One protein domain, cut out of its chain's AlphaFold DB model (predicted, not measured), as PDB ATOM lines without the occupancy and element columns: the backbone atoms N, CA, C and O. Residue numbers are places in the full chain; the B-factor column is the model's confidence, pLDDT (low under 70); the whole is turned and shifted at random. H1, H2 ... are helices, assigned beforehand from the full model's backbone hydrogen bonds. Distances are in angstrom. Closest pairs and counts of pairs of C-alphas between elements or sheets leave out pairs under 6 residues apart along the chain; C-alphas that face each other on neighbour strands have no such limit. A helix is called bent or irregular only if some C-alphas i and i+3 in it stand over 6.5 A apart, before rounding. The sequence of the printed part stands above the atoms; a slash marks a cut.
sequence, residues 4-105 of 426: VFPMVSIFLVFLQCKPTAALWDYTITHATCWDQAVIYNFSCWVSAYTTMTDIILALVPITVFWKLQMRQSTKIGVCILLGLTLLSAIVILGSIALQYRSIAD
ATOM      1  N   VAL A   4      97.955 122.335 184.127       86.75
ATOM      2  CA  VAL A   4      96.767 121.472 184.117       86.75
ATOM      3  C   VAL A   4      96.708 120.634 182.842       86.75
ATOM      4  O   VAL A   4      96.484 119.432 182.921       86.75
ATOM      5  N   PHE A   5      96.944 121.231 181.672       86.50
ATOM      6  CA  PHE A   5      96.846 120.501 180.403       86.50
ATOM      7  C   PHE A   5      97.928 119.419 180.217       86.50
ATOM      8  O   PHE A   5      97.565 118.316 179.806       86.50
ATOM      9  N   PRO A   6      99.206 119.648 180.586       83.50
ATOM     10  CA  PRO A   6     100.206 118.579 180.629       83.50
ATOM     11  C   PRO A   6      99.885 117.483 181.651       83.50
ATOM     12  O   PRO A   6     100.132 116.310 181.402       83.50
ATOM     13  N   MET A   7      99.286 117.824 182.795       85.81
ATOM     14  CA  MET A   7      98.845 116.794 183.744       85.81
ATOM     15  C   MET A   7      97.743 115.923 183.133       85.81
ATOM     16  O   MET A   7      97.796 114.703 183.245       85.81
ATOM     17  N   VAL A   8      96.784 116.525 182.422       87.50
ATOM     18  CA  VAL A   8      95.740 115.779 181.703       87.50
ATOM     19  C   VAL A   8      96.338 114.880 180.617       87.50
ATOM     20  O   VAL A   8      95.906 113.734 180.508       87.50
ATOM     21  N   SER A   9      97.348 115.325 179.857       85.00
ATOM     22  CA  SER A   9      97.972 114.470 178.832       85.00
ATOM     23  C   SER A   9      98.629 113.230 179.436       85.00
ATOM     24  O   SER A   9      98.466 112.143 178.885       85.00
ATOM     25  N   ILE A  10      99.272 113.355 180.603       85.00
ATOM     26  CA  ILE A  10      99.830 112.210 181.341       85.00
ATOM     27  C   ILE A  10      98.727 111.193 181.662       85.00
ATOM     28  O   ILE A  10      98.886 110.006 181.383       85.00
ATOM     29  N   PHE A  11      97.583 111.639 182.187       86.50
ATOM     30  CA  PHE A  11      96.472 110.730 182.489       86.50
ATOM     31  C   PHE A  11      95.898 110.062 181.237       86.50
ATOM     32  O   PHE A  11      95.583 108.873 181.285       86.50
ATOM     33  N   LEU A  12      95.789 110.778 180.114       85.75
ATOM     34  CA  LEU A  12      95.289 110.196 178.865       85.75
ATOM     35  C   LEU A  12      96.202 109.073 178.358       85.75
ATOM     36  O   LEU A  12      95.683 108.047 177.927       85.75
ATOM     37  N   VAL A  13      97.525 109.205 178.501       82.88
ATOM     38  CA  VAL A  13      98.487 108.154 178.120       82.88
ATOM     39  C   VAL A  13      98.266 106.865 178.917       82.88
ATOM     40  O   VAL A  13      98.287 105.779 178.347       82.88
ATOM     41  N   PHE A  14      97.991 106.956 180.221       85.00
ATOM     42  CA  PHE A  14      97.749 105.770 181.060       85.00
ATOM     43  C   PHE A  14      96.322 105.212 180.952       85.00
ATOM     44  O   PHE A  14      96.078 104.050 181.278       85.00
ATOM     45  N   LEU A  15      95.360 106.012 180.495       86.50
ATOM     46  CA  LEU A  15      93.956 105.603 180.375       86.50
ATOM     47  C   LEU A  15      93.567 105.178 178.954       86.50
ATOM     48  O   LEU A  15      92.434 104.741 178.744       86.50
ATOM     49  N   GLN A  16      94.492 105.264 177.994       88.50
ATOM     50  CA  GLN A  16      94.195 105.004 176.585       88.50
ATOM     51  C   GLN A  16      93.868 103.541 176.268       88.50
ATOM     52  O   GLN A  16      93.291 103.289 175.217       88.50
ATOM     53  N   CYS A  17      94.207 102.586 177.141       88.06
ATOM     54  CA  CYS A  17      93.927 101.160 176.953       88.06
ATOM     55  C   CYS A  17      93.251 100.541 178.181       88.06
ATOM     56  O   CYS A  17      93.575 100.868 179.324       88.06
ATOM     57  N   LYS A  18      92.343  99.587 177.944       88.19
ATOM     58  CA  LYS A  18      91.758  98.717 178.976       88.19
ATOM     59  C   LYS A  18      92.040  97.246 178.644       88.19
ATOM     60  O   LYS A  18      91.547  96.800 177.610       88.19
ATOM     61  N   PRO A  19      92.755  96.489 179.499       87.94
ATOM     62  CA  PRO A  19      93.446  96.939 180.714       87.94
ATOM     63  C   PRO A  19      94.662  97.828 180.392       87.94
ATOM     64  O   PRO A  19      95.289  97.668 179.348       87.94
ATOM     65  N   THR A  20      95.030  98.729 181.309       85.62
ATOM     66  CA  THR A  20      96.174  99.652 181.156       85.62
ATOM     67  C   THR A  20      97.491  98.922 180.882       85.62
ATOM     68  O   THR A  20      98.327  99.429 180.143       85.62
ATOM     69  N   ALA A  21      97.648  97.700 181.403       83.75
ATOM     70  CA  ALA A  21      98.827  96.868 181.168       83.75
ATOM     71  C   ALA A  21      99.112  96.612 179.680       83.75
ATOM     72  O   ALA A  21     100.267  96.436 179.312       83.75
ATOM     73  N   ALA A  22      98.100  96.684 178.810       81.44
ATOM     74  CA  ALA A  22      98.269  96.523 177.368       81.44
ATOM     75  C   ALA A  22      99.126  97.620 176.706       81.44
ATOM     76  O   ALA A  22      99.500  97.490 175.545       81.44
ATOM     77  N   LEU A  23      99.450  98.695 177.433       75.19
ATOM     78  CA  LEU A  23     100.382  99.725 176.974       75.19
ATOM     79  C   LEU A  23     101.826  99.234 176.876       75.19
ATOM     80  O   LEU A  23     102.585  99.756 176.064       75.19
ATOM     81  N   TRP A  24     102.202  98.260 177.705       77.44
ATOM     82  CA  TRP A  24     103.568  97.739 177.797       77.44
ATOM     83  C   TRP A  24     103.642  96.209 177.719       77.44
ATOM     84  O   TRP A  24     104.705  95.663 177.439       77.44
ATOM     85  N   ASP A  25     102.529  95.508 177.939       68.69
ATOM     86  CA  ASP A  25     102.399  94.065 177.773       68.69
ATOM     87  C   ASP A  25     101.579  93.736 176.519       68.69
ATOM     88  O   ASP A  25     100.350  93.615 176.534       68.69
ATOM     89  N   TYR A  26     102.300  93.554 175.414       73.25
ATOM     90  CA  TYR A  26     101.731  93.223 174.108       73.25
ATOM     91  C   TYR A  26     101.177  91.789 174.019       73.25
ATOM     92  O   TYR A  26     100.660  91.395 172.971       73.25
ATOM     93  N   THR A  27     101.272  90.987 175.089       59.22
ATOM     94  CA  THR A  27     100.681  89.641 175.133       59.22
ATOM     95  C   THR A  27      99.181  89.662 175.459       59.22
ATOM     96  O   THR A  27      98.479  88.677 175.210       59.22
ATOM     97  N   ILE A  28      98.659  90.796 175.946       72.25
ATOM     98  CA  ILE A  28      97.244  90.991 176.282       72.25
ATOM     99  C   ILE A  28      96.443  91.305 175.009       72.25
ATOM    100  O   ILE A  28      96.346  92.444 174.561       72.25
ATOM    101  N   THR A  29      95.819  90.283 174.421       59.78
ATOM    102  CA  THR A  29      95.159  90.389 173.104       59.78
ATOM    103  C   THR A  29      93.710  90.889 173.123       59.78
ATOM    104  O   THR A  29      93.134  91.104 172.063       59.78
ATOM    105  N   HIS A  30      93.088  91.030 174.294       80.00
ATOM    106  CA  HIS A  30      91.688  91.460 174.450       80.00
ATOM    107  C   HIS A  30      91.570  92.925 174.898       80.00
ATOM    108  O   HIS A  30      90.530  93.340 175.410       80.00
ATOM    109  N   ALA A  31      92.642  93.705 174.742       81.94
ATOM    110  CA  ALA A  31      92.658  95.095 175.150       81.94
ATOM    111  C   ALA A  31      91.933  95.994 174.142       81.94
ATOM    112  O   ALA A  31      92.148  95.903 172.935       81.94
ATOM    113  N   THR A  32      91.101  96.902 174.643       87.31
ATOM    114  CA  THR A  32      90.492  97.964 173.835       87.31
ATOM    115  C   THR A  32      91.252  99.259 174.078       87.31
ATOM    116  O   THR A  32      91.269  99.743 175.214       87.31
ATOM    117  N   CYS A  33      91.861  99.812 173.030       87.50
ATOM    118  CA  CYS A  33      92.594 101.073 173.087       87.50
ATOM    119  C   CYS A  33      91.913 102.160 172.248       87.50
ATOM    120  O   CYS A  33      91.187 101.861 171.300       87.50
ATOM    121  N   TRP A  34      92.143 103.420 172.603       83.75
ATOM    122  CA  TRP A  34      91.716 104.566 171.802       83.75
ATOM    123  C   TRP A  34      92.535 104.689 170.513       83.75
ATOM    124  O   TRP A  34      93.660 104.194 170.421       83.75
ATOM    125  N   ASP A  35      91.966 105.373 169.518       77.31
ATOM    126  CA  ASP A  35      92.664 105.701 168.277       77.31
ATOM    127  C   ASP A  35      93.875 106.608 168.563       77.31
ATOM    128  O   ASP A  35      93.777 107.585 169.313       77.31
ATOM    129  N   GLN A  36      95.025 106.289 167.963       75.00
ATOM    130  CA  GLN A  36      96.284 107.010 168.185       75.00
ATOM    131  C   GLN A  36      96.203 108.487 167.773       75.00
ATOM    132  O   GLN A  36      96.886 109.330 168.361       75.00
ATOM    133  N   ALA A  37      95.313 108.838 166.839       73.19
ATOM    134  CA  ALA A  37      95.072 110.220 166.449       73.19
ATOM    135  C   ALA A  37      94.532 111.070 167.611       73.19
ATOM    136  O   ALA A  37      94.797 112.269 167.658       73.19
ATOM    137  N   VAL A  38      93.811 110.482 168.574       78.88
ATOM    138  CA  VAL A  38      93.255 111.218 169.725       78.88
ATOM    139  C   VAL A  38      94.374 111.716 170.640       78.88
ATOM    140  O   VAL A  38      94.414 112.898 170.988       78.88
ATOM    141  N   ILE A  39      95.310 110.831 170.989       80.94
ATOM    142  CA  ILE A  39      96.455 111.155 171.855       80.94
ATOM    143  C   ILE A  39      97.397 112.119 171.139       80.94
ATOM    144  O   ILE A  39      97.864 113.092 171.738       80.94
ATOM    145  N   TYR A  40      97.631 111.882 169.849       77.12
ATOM    146  CA  TYR A  40      98.457 112.737 169.009       77.12
ATOM    147  C   TYR A  40      97.898 114.164 168.926       77.12
ATOM    148  O   TYR A  40      98.580 115.116 169.303       77.12
ATOM    149  N   ASN A  41      96.634 114.321 168.520       80.06
ATOM    150  CA  ASN A  41      96.012 115.637 168.356       80.06
ATOM    151  C   ASN A  41      95.977 116.416 169.675       80.06
ATOM    152  O   ASN A  41      96.265 117.615 169.694       80.06
ATOM    153  N   PHE A  42      95.675 115.735 170.785       84.62
ATOM    154  CA  PHE A  42      95.704 116.361 172.102       84.62
ATOM    155  C   PHE A  42      97.121 116.799 172.489       84.62
ATOM    156  O   PHE A  42      97.314 117.930 172.927       84.62
ATOM    157  N   SER A  43      98.127 115.949 172.271       82.00
ATOM    158  CA  SER A  43      99.528 116.265 172.582       82.00
ATOM    159  C   SER A  43     100.058 117.435 171.749       82.00
ATOM    160  O   SER A  43     100.704 118.330 172.292       82.00
ATOM    161  N   CYS A  44      99.734 117.492 170.453       81.62
ATOM    162  CA  CYS A  44     100.067 118.634 169.599       81.62
ATOM    163  C   CYS A  44      99.409 119.925 170.094       81.62
ATOM    164  O   CYS A  44     100.064 120.967 170.148       81.62
ATOM    165  N   TRP A  45      98.138 119.858 170.497       87.44
ATOM    166  CA  TRP A  45      97.432 121.013 171.046       87.44
ATOM    167  C   TRP A  45      98.061 121.508 172.357       87.44
ATOM    168  O   TRP A  45      98.304 122.708 172.498       87.44
ATOM    169  N   VAL A  46      98.401 120.604 173.286       86.31
ATOM    170  CA  VAL A  46      99.080 120.963 174.547       86.31
ATOM    171  C   VAL A  46     100.442 121.608 174.272       86.31
ATOM    172  O   VAL A  46     100.768 122.636 174.872       86.31
ATOM    173  N   SER A  47     101.222 121.062 173.337       82.56
ATOM    174  CA  SER A  47     102.529 121.615 172.956       82.56
ATOM    175  C   SER A  47     102.412 122.996 172.300       82.56
ATOM    176  O   SER A  47     103.182 123.903 172.618       82.56
ATOM    177  N   ALA A  48     101.413 123.207 171.438       84.56
ATOM    178  CA  ALA A  48     101.143 124.517 170.847       84.56
ATOM    179  C   ALA A  48     100.720 125.547 171.911       84.56
ATOM    180  O   ALA A  48     101.231 126.668 171.935       84.56
ATOM    181  N   TYR A  49      99.829 125.154 172.828       87.25
ATOM    182  CA  TYR A  49      99.362 126.013 173.914       87.25
ATOM    183  C   TYR A  49     100.504 126.426 174.852       87.25
ATOM    184  O   TYR A  49     100.648 127.607 175.161       87.25
ATOM    185  N   THR A  50     101.338 125.471 175.272       84.19
ATOM    186  CA  THR A  50     102.481 125.726 176.166       84.19
ATOM    187  C   THR A  50     103.532 126.624 175.513       84.19
ATOM    188  O   THR A  50     103.962 127.599 176.129       84.19
ATOM    189  N   THR A  51     103.849 126.385 174.237       84.69
ATOM    190  CA  THR A  51     104.751 127.241 173.447       84.69
ATOM    191  C   THR A  51     104.232 128.678 173.366       84.69
ATOM    192  O   THR A  51     104.973 129.632 173.593       84.69
ATOM    193  N   MET A  52     102.937 128.849 173.082       87.38
ATOM    194  CA  MET A  52     102.312 130.171 173.035       87.38
ATOM    195  C   MET A  52     102.400 130.879 174.396       87.38
ATOM    196  O   MET A  52     102.742 132.060 174.448       87.38
ATOM    197  N   THR A  53     102.121 130.175 175.498       85.56
ATOM    198  CA  THR A  53     102.216 130.769 176.839       85.56
ATOM    199  C   THR A  53     103.645 131.149 177.212       85.56
ATOM    200  O   THR A  53     103.831 132.222 177.780       85.56
ATOM    201  N   ASP A  54     104.648 130.350 176.839       83.81
ATOM    202  CA  ASP A  54     106.061 130.659 177.095       83.81
ATOM    203  C   ASP A  54     106.497 131.939 176.367       83.81
ATOM    204  O   ASP A  54     107.161 132.792 176.960       83.81
ATOM    205  N   ILE A  55     106.053 132.126 175.118       83.81
ATOM    206  CA  ILE A  55     106.306 133.351 174.342       83.81
ATOM    207  C   ILE A  55     105.643 134.565 175.005       83.81
ATOM    208  O   ILE A  55     106.276 135.612 175.158       83.81
ATOM    209  N   ILE A  56     104.382 134.441 175.429       85.31
ATOM    210  CA  ILE A  56     103.655 135.536 176.090       85.31
ATOM    211  C   ILE A  56     104.332 135.908 177.416       85.31
ATOM    212  O   ILE A  56     104.553 137.092 177.680       85.31
ATOM    213  N   LEU A  57     104.695 134.914 178.232       83.19
ATOM    214  CA  LEU A  57     105.355 135.121 179.522       83.19
ATOM    215  C   LEU A  57     106.780 135.669 179.385       83.19
ATOM    216  O   LEU A  57     107.236 136.353 180.295       83.19
ATOM    217  N   ALA A  58     107.457 135.439 178.260       82.44
ATOM    218  CA  ALA A  58     108.736 136.080 177.977       82.44
ATOM    219  C   ALA A  58     108.554 137.545 177.542       82.44
ATOM    220  O   ALA A  58     109.223 138.440 178.057       82.44
ATOM    221  N   LEU A  59     107.632 137.823 176.613       83.12
ATOM    222  CA  LEU A  59     107.515 139.143 175.983       83.12
ATOM    223  C   LEU A  59     106.795 140.181 176.852       83.12
ATOM    224  O   LEU A  59     107.234 141.332 176.926       83.12
ATOM    225  N   VAL A  60     105.706 139.800 177.528       83.75
ATOM    226  CA  VAL A  60     104.888 140.749 178.303       83.75
ATOM    227  C   VAL A  60     105.705 141.419 179.416       83.75
ATOM    228  O   VAL A  60     105.728 142.653 179.459       83.75
ATOM    229  N   PRO A  61     106.458 140.694 180.264       79.31
ATOM    230  CA  PRO A  61     107.236 141.327 181.322       79.31
ATOM    231  C   PRO A  61     108.371 142.204 180.794       79.31
ATOM    232  O   PRO A  61     108.616 143.262 181.367       79.31
ATOM    233  N   ILE A  62     109.023 141.835 179.683       79.31
ATOM    234  CA  ILE A  62     110.085 142.651 179.069       79.31
ATOM    235  C   ILE A  62     109.548 144.046 178.723       79.31
ATOM    236  O   ILE A  62     110.179 145.053 179.051       79.31
ATOM    237  N   THR A  63     108.347 144.128 178.139       81.12
ATOM    238  CA  THR A  63     107.734 145.422 177.785       81.12
ATOM    239  C   THR A  63     107.359 146.273 179.002       81.12
ATOM    240  O   THR A  63     107.410 147.505 178.936       81.12
ATOM    241  N   VAL A  64     107.026 145.635 180.129       84.00
ATOM    242  CA  VAL A  64     106.674 146.303 181.390       84.00
ATOM    243  C   VAL A  64     107.931 146.768 182.133       84.00
ATOM    244  O   VAL A  64     108.027 147.937 182.512       84.00
ATOM    245  N   PHE A  65     108.937 145.901 182.287       81.00
ATOM    246  CA  PHE A  65     110.185 146.211 182.996       81.00
ATOM    247  C   PHE A  65     111.022 147.282 182.299       81.00
ATOM    248  O   PHE A  65     111.732 148.043 182.965       81.00
ATOM    249  N   TRP A  66     110.897 147.418 180.976       76.50
ATOM    250  CA  TRP A  66     111.587 148.482 180.251       76.50
ATOM    251  C   TRP A  66     111.116 149.884 180.671       76.50
ATOM    252  O   TRP A  66     111.930 150.808 180.737       76.50
ATOM    253  N   LYS A  67     109.836 150.020 181.047       80.69
ATOM    254  CA  LYS A  67     109.205 151.282 181.476       80.69
ATOM    255  C   LYS A  67     109.396 151.606 182.964       80.69
ATOM    256  O   LYS A  67     109.137 152.733 183.371       80.69
ATOM    257  N   LEU A  68     109.864 150.654 183.773       82.75
ATOM    258  CA  LEU A  68     110.100 150.855 185.206       82.75
ATOM    259  C   LEU A  68     111.454 151.539 185.466       82.75
ATOM    260  O   LEU A  68     112.446 151.278 184.784       82.75
ATOM    261  N   GLN A  69     111.525 152.419 186.467       83.81
ATOM    262  CA  GLN A  69     112.764 153.101 186.868       83.81
ATOM    263  C   GLN A  69     113.618 152.183 187.756       83.81
ATOM    264  O   GLN A  69     113.552 152.226 188.978       83.81
ATOM    265  N   MET A  70     114.410 151.313 187.130       85.69
ATOM    266  CA  MET A  70     115.315 150.379 187.814       85.69
ATOM    267  C   MET A  70     116.748 150.502 187.291       85.69
ATOM    268  O   MET A  70     116.972 150.918 186.152       85.69
ATOM    269  N   ARG A  71     117.723 150.090 188.113       88.50
ATOM    270  CA  ARG A  71     119.143 150.024 187.737       88.50
ATOM    271  C   ARG A  71     119.321 149.071 186.547       88.50
ATOM    272  O   ARG A  71     118.788 147.963 186.553       88.50
ATOM    273  N   GLN A  72     120.078 149.500 185.536       82.38
ATOM    274  CA  GLN A  72     120.213 148.788 184.254       82.38
ATOM    275  C   GLN A  72     120.671 147.328 184.411       82.38
ATOM    276  O   GLN A  72     120.151 146.446 183.735       82.38
ATOM    277  N   SER A  73     121.559 147.043 185.366       84.62
ATOM    278  CA  SER A  73     122.009 145.678 185.669       84.62
ATOM    279  C   SER A  73     120.868 144.748 186.100       84.62
ATOM    280  O   SER A  73     120.825 143.592 185.693       84.62
ATOM    281  N   THR A  74     119.912 145.252 186.884       84.12
ATOM    282  CA  THR A  74     118.748 144.479 187.337       84.12
ATOM    283  C   THR A  74     117.746 144.274 186.207       84.12
ATOM    284  O   THR A  74     117.195 143.185 186.084       84.12
ATOM    285  N   LYS A  75     117.555 145.277 185.336       82.06
ATOM    286  CA  LYS A  75     116.706 145.138 184.141       82.06
ATOM    287  C   LYS A  75     117.212 144.030 183.227       82.06
ATOM    288  O   LYS A  75     116.444 143.157 182.840       82.06
ATOM    289  N   ILE A  76     118.512 144.044 182.935       82.00
ATOM    290  CA  ILE A  76     119.153 143.025 182.102       82.00
ATOM    291  C   ILE A  76     119.027 141.646 182.764       82.00
ATOM    292  O   ILE A  76     118.609 140.700 182.105       82.00
ATOM    293  N   GLY A  77     119.293 141.541 184.072       84.81
ATOM    294  CA  GLY A  77     119.163 140.280 184.811       84.81
ATOM    295  C   GLY A  77     117.746 139.690 184.785       84.81
ATOM    296  O   GLY A  77     117.589 138.500 184.528       84.81
ATOM    297  N   VAL A  78     116.712 140.514 184.986       82.12
ATOM    298  CA  VAL A  78     115.306 140.068 184.954       82.12
ATOM    299  C   VAL A  78     114.874 139.676 183.539       82.12
ATOM    300  O   VAL A  78     114.224 138.647 183.371       82.12
ATOM    301  N   CYS A  79     115.273 140.433 182.511       79.75
ATOM    302  CA  CYS A  79     114.985 140.078 181.117       79.75
ATOM    303  C   CYS A  79     115.654 138.759 180.702       79.75
ATOM    304  O   CYS A  79     115.033 137.969 179.998       79.75
ATOM    305  N   ILE A  80     116.885 138.493 181.154       82.25
ATOM    306  CA  ILE A  80     117.566 137.214 180.898       82.25
ATOM    307  C   ILE A  80     116.842 136.073 181.618       82.25
ATOM    308  O   ILE A  80     116.531 135.071 180.983       82.25
ATOM    309  N   LEU A  81     116.523 136.235 182.908       81.38
ATOM    310  CA  LEU A  81     115.843 135.208 183.705       81.38
ATOM    311  C   LEU A  81     114.497 134.793 183.082       81.38
ATOM    312  O   LEU A  81     114.185 133.609 183.021       81.38
ATOM    313  N   LEU A  82     113.721 135.765 182.593       78.31
ATOM    314  CA  LEU A  82     112.420 135.526 181.957       78.31
ATOM    315  C   LEU A  82     112.543 135.078 180.493       78.31
ATOM    316  O   LEU A  82     111.654 134.406 179.989       78.31
ATOM    317  N   GLY A  83     113.648 135.405 179.820       76.25
ATOM    318  CA  GLY A  83     113.945 134.949 178.460       76.25
ATOM    319  C   GLY A  83     114.377 133.482 178.372       76.25
ATOM    320  O   GLY A  83     114.343 132.907 177.287       76.25
ATOM    321  N   LEU A  84     114.737 132.844 179.493       79.38
ATOM    322  CA  LEU A  84     115.109 131.422 179.524       79.38
ATOM    323  C   LEU A  84     113.956 130.491 179.105       79.38
ATOM    324  O   LEU A  84     114.221 129.407 178.590       79.38
ATOM    325  N   THR A  85     112.693 130.915 179.230       76.75
ATOM    326  CA  THR A  85     111.522 130.150 178.748       76.75
ATOM    327  C   THR A  85     111.380 130.160 177.220       76.75
ATOM    328  O   THR A  85     110.665 129.341 176.654       76.75
ATOM    329  N   LEU A  86     112.090 131.035 176.500       77.62
ATOM    330  CA  LEU A  86     112.123 130.976 175.034       77.62
ATOM    331  C   LEU A  86     112.976 129.805 174.532       77.62
ATOM    332  O   LEU A  86     112.739 129.303 173.435       77.62
ATOM    333  N   LEU A  87     113.932 129.325 175.336       78.31
ATOM    334  CA  LEU A  87     114.735 128.150 174.989       78.31
ATOM    335  C   LEU A  87     113.883 126.873 174.980       78.31
ATOM    336  O   LEU A  87     114.031 126.065 174.065       78.31
ATOM    337  N   SER A  88     112.946 126.711 175.926       75.62
ATOM    338  CA  SER A  88     111.995 125.586 175.908       75.62
ATOM    339  C   SER A  88     111.073 125.649 174.693       75.62
ATOM    340  O   SER A  88     110.897 124.638 174.014       75.62
ATOM    341  N   ALA A  89     110.562 126.835 174.354       78.25
ATOM    342  CA  ALA A  89     109.726 127.036 173.172       78.25
ATOM    343  C   ALA A  89     110.441 126.637 171.864       78.25
ATOM    344  O   ALA A  89     109.851 125.961 171.021       78.25
ATOM    345  N   ILE A  90     111.723 126.990 171.702       79.19
ATOM    346  CA  ILE A  90     112.520 126.622 170.515       79.19
ATOM    347  C   ILE A  90     112.687 125.099 170.406       79.19
ATOM    348  O   ILE A  90     112.507 124.536 169.325       79.19
ATOM    349  N   VAL A  91     112.988 124.422 171.518       79.25
ATOM    350  CA  VAL A  91     113.134 122.956 171.550       79.25
ATOM    351  C   VAL A  91     111.809 122.257 171.220       79.25
ATOM    352  O   VAL A  91     111.792 121.290 170.451       79.25
ATOM    353  N   ILE A  92     110.687 122.764 171.739       77.50
ATOM    354  CA  ILE A  92     109.352 122.211 171.471       77.50
ATOM    355  C   ILE A  92     108.957 122.418 170.004       77.50
ATOM    356  O   ILE A  92     108.501 121.474 169.364       77.50
ATOM    357  N   LEU A  93     109.193 123.603 169.430       76.38
ATOM    358  CA  LEU A  93     108.948 123.860 168.004       76.38
ATOM    359  C   LEU A  93     109.787 122.950 167.101       76.38
ATOM    360  O   LEU A  93     109.272 122.430 166.111       76.38
ATOM    361  N   GLY A  94     111.050 122.706 167.464       75.75
ATOM    362  CA  GLY A  94     111.898 121.723 166.787       75.75
ATOM    363  C   GLY A  94     111.309 120.313 166.854       75.75
ATOM    364  O   GLY A  94     111.223 119.631 165.836       75.75
ATOM    365  N   SER A  95     110.821 119.907 168.026       69.94
ATOM    366  CA  SER A  95     110.199 118.593 168.243       69.94
ATOM    367  C   SER A  95     108.900 118.421 167.441       69.94
ATOM    368  O   SER A  95     108.716 117.394 166.790       69.94
ATOM    369  N   ILE A  96     108.037 119.446 167.396       71.19
ATOM    370  CA  ILE A  96     106.808 119.453 166.581       71.19
ATOM    371  C   ILE A  96     107.148 119.406 165.087       71.19
ATOM    372  O   ILE A  96     106.512 118.672 164.336       71.19
ATOM    373  N   ALA A  97     108.149 120.166 164.633       71.06
ATOM    374  CA  ALA A  97     108.563 120.169 163.230       71.06
ATOM    375  C   ALA A  97     109.143 118.814 162.794       71.06
ATOM    376  O   ALA A  97     108.877 118.362 161.678       71.06
ATOM    377  N   LEU A  98     109.899 118.149 163.674       63.28
ATOM    378  CA  LEU A  98     110.388 116.787 163.461       63.28
ATOM    379  C   LEU A  98     109.228 115.784 163.392       63.28
ATOM    380  O   LEU A  98     109.164 114.998 162.448       63.28
ATOM    381  N   GLN A  99     108.264 115.873 164.311       62.94
ATOM    382  CA  GLN A  99     107.059 115.036 164.294       62.94
ATOM    383  C   GLN A  99     106.204 115.272 163.038       62.94
ATOM    384  O   GLN A  99     105.790 114.316 162.389       62.94
ATOM    385  N   TYR A 100     106.003 116.519 162.613       62.72
ATOM    386  CA  TYR A 100     105.252 116.827 161.392       62.72
ATOM    387  C   TYR A 100     105.972 116.328 160.127       62.72
ATOM    388  O   TYR A 100     105.335 115.776 159.228       62.72
ATOM    389  N   ARG A 101     107.308 116.440 160.068       55.12
ATOM    390  CA  ARG A 101     108.123 115.852 158.986       55.12
ATOM    391  C   ARG A 101     108.076 114.323 158.961       55.12
ATOM    392  O   ARG A 101     108.184 113.755 157.881       55.12
ATOM    393  N   SER A 102     107.895 113.671 160.110       50.47
ATOM    394  CA  SER A 102     107.704 112.213 160.175       50.47
ATOM    395  C   SER A 102     106.371 111.750 159.565       50.47
ATOM    396  O   SER A 102     106.258 110.616 159.114       50.47
ATOM    397  N   ILE A 103     105.368 112.638 159.515       50.97
ATOM    398  CA  ILE A 103     104.007 112.341 159.035       50.97
ATOM    399  C   ILE A 103     103.811 112.769 157.574       50.97
ATOM    400  O   ILE A 103     103.119 112.092 156.816       50.97
ATOM    401  N   ALA A 104     104.405 113.894 157.165       48.22
ATOM    402  CA  ALA A 104     104.249 114.446 155.816       48.22
ATOM    403  C   ALA A 104     105.056 113.695 154.738       48.22
ATOM    404  O   ALA A 104     104.754 113.830 153.552       48.22
ATOM    405  N   ASP A 105     106.054 112.899 155.132       38.75
ATOM    406  CA  ASP A 105     106.840 112.071 154.221       38.75
ATOM    407  C   ASP A 105     106.765 110.590 154.643       38.75
ATOM    408  O   ASP A 105     107.357 110.200 155.646       38.75
TER     409      ASP A 105
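This is residues 4 to 105 of the 426 residues of the protein "Ketopantoate reductase family protein, putative (AFU_orthologue AFUA_2G14497)" of Emericella nidulans (strain FGSC A4 / ATCC 38163 / CBS 112.46 / NRRL 194 / M139) (UniProt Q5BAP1). This is a long helical rod built on one long helix, H3, with the chain folding back along it as H4 and then H5, while H1 packs on the first part of H3. Beyond H1, the short H2 and the long loop of residues 24 to 35 make one end of the rod, and the turn between H3 and H4 makes the other, where residues 67 to 73 stick out. The printed part has 102 residues with five named helices, in the order H1 H2 H3 H4 H5, and no named strand, so the class is all helix. It is extended, with a radius of gyration of the C-alphas of 20.0 A, and its C-alphas span 66 by 31 by 17 A.

Start with H1, residues 4 to 15, and look for H3, residues 36 to 67, the hub that touches three other helices. H1 touches residues 39 to 46 alone of H3, at a shallow tilt of 16 degrees, opposite ways; the closest C-alphas are those of Phe 5 and Val 46, 6.3 A apart. H2, residues 20 to 23, is close to H1 but not clearly touching, with the closest C-alphas, those of Phe 14 and Thr 20, 6.3 A apart; H2 and H3 are apart. Outside the named helices, residues 17 to 18, in the link from H1 to H2, pair with residues 32 to 33, in the link from H2 to H3, antiparallel, as strands do, in stretches too short to be named. H4, residues 72 to 83, forms a helical hairpin with H3: it touches residues 57 to 66 alone of H3, at a shallow tilt of 7 degrees, opposite ways, and the closest C-alphas, those of Ala 58 and Gly 83, are 5.4 A apart. H5, residues 85 to 104, touches residues 44 to 58 alone of H3, at a shallow tilt of 29 degrees, opposite ways; the C-alphas of Thr 51 and Ala 89, the closest, are 5.0 A apart. H4 and H5 meet only through their link, and H1 is apart from both. In H1, H4 and H5 every O i to N i+4 pair is within hydrogen-bond range, in H3 25 of 28 are, and H2 is too short for such a pair.

Find C-alpha 4 at (96.767, 121.472, 184.117), where H1 begins; it runs 16.5 A to C-alpha 15. H2 measures 5.9 A. From C-alpha 36 at (96.284, 107.010, 168.185), H3 runs 48.0 A to C-alpha 67; it is neither bent nor irregular, but only just: C-alphas 58 and 61 are 6.4 A apart. H4 measures 16.3 A, and H5 runs 28.7 A to C-alpha 104 at (104.249, 114.446, 155.816).

The two C-alphas farthest apart, those of Thr 29 and Gln 69, are 66.6 A apart. The printed part has no cut. The link from H2 to H3 is long, with 12 residues, and the other three are tight. Mean pLDDT of the printed part is 79.1; residues 25, 27, 29, 95 and 98 to 105 are under 70.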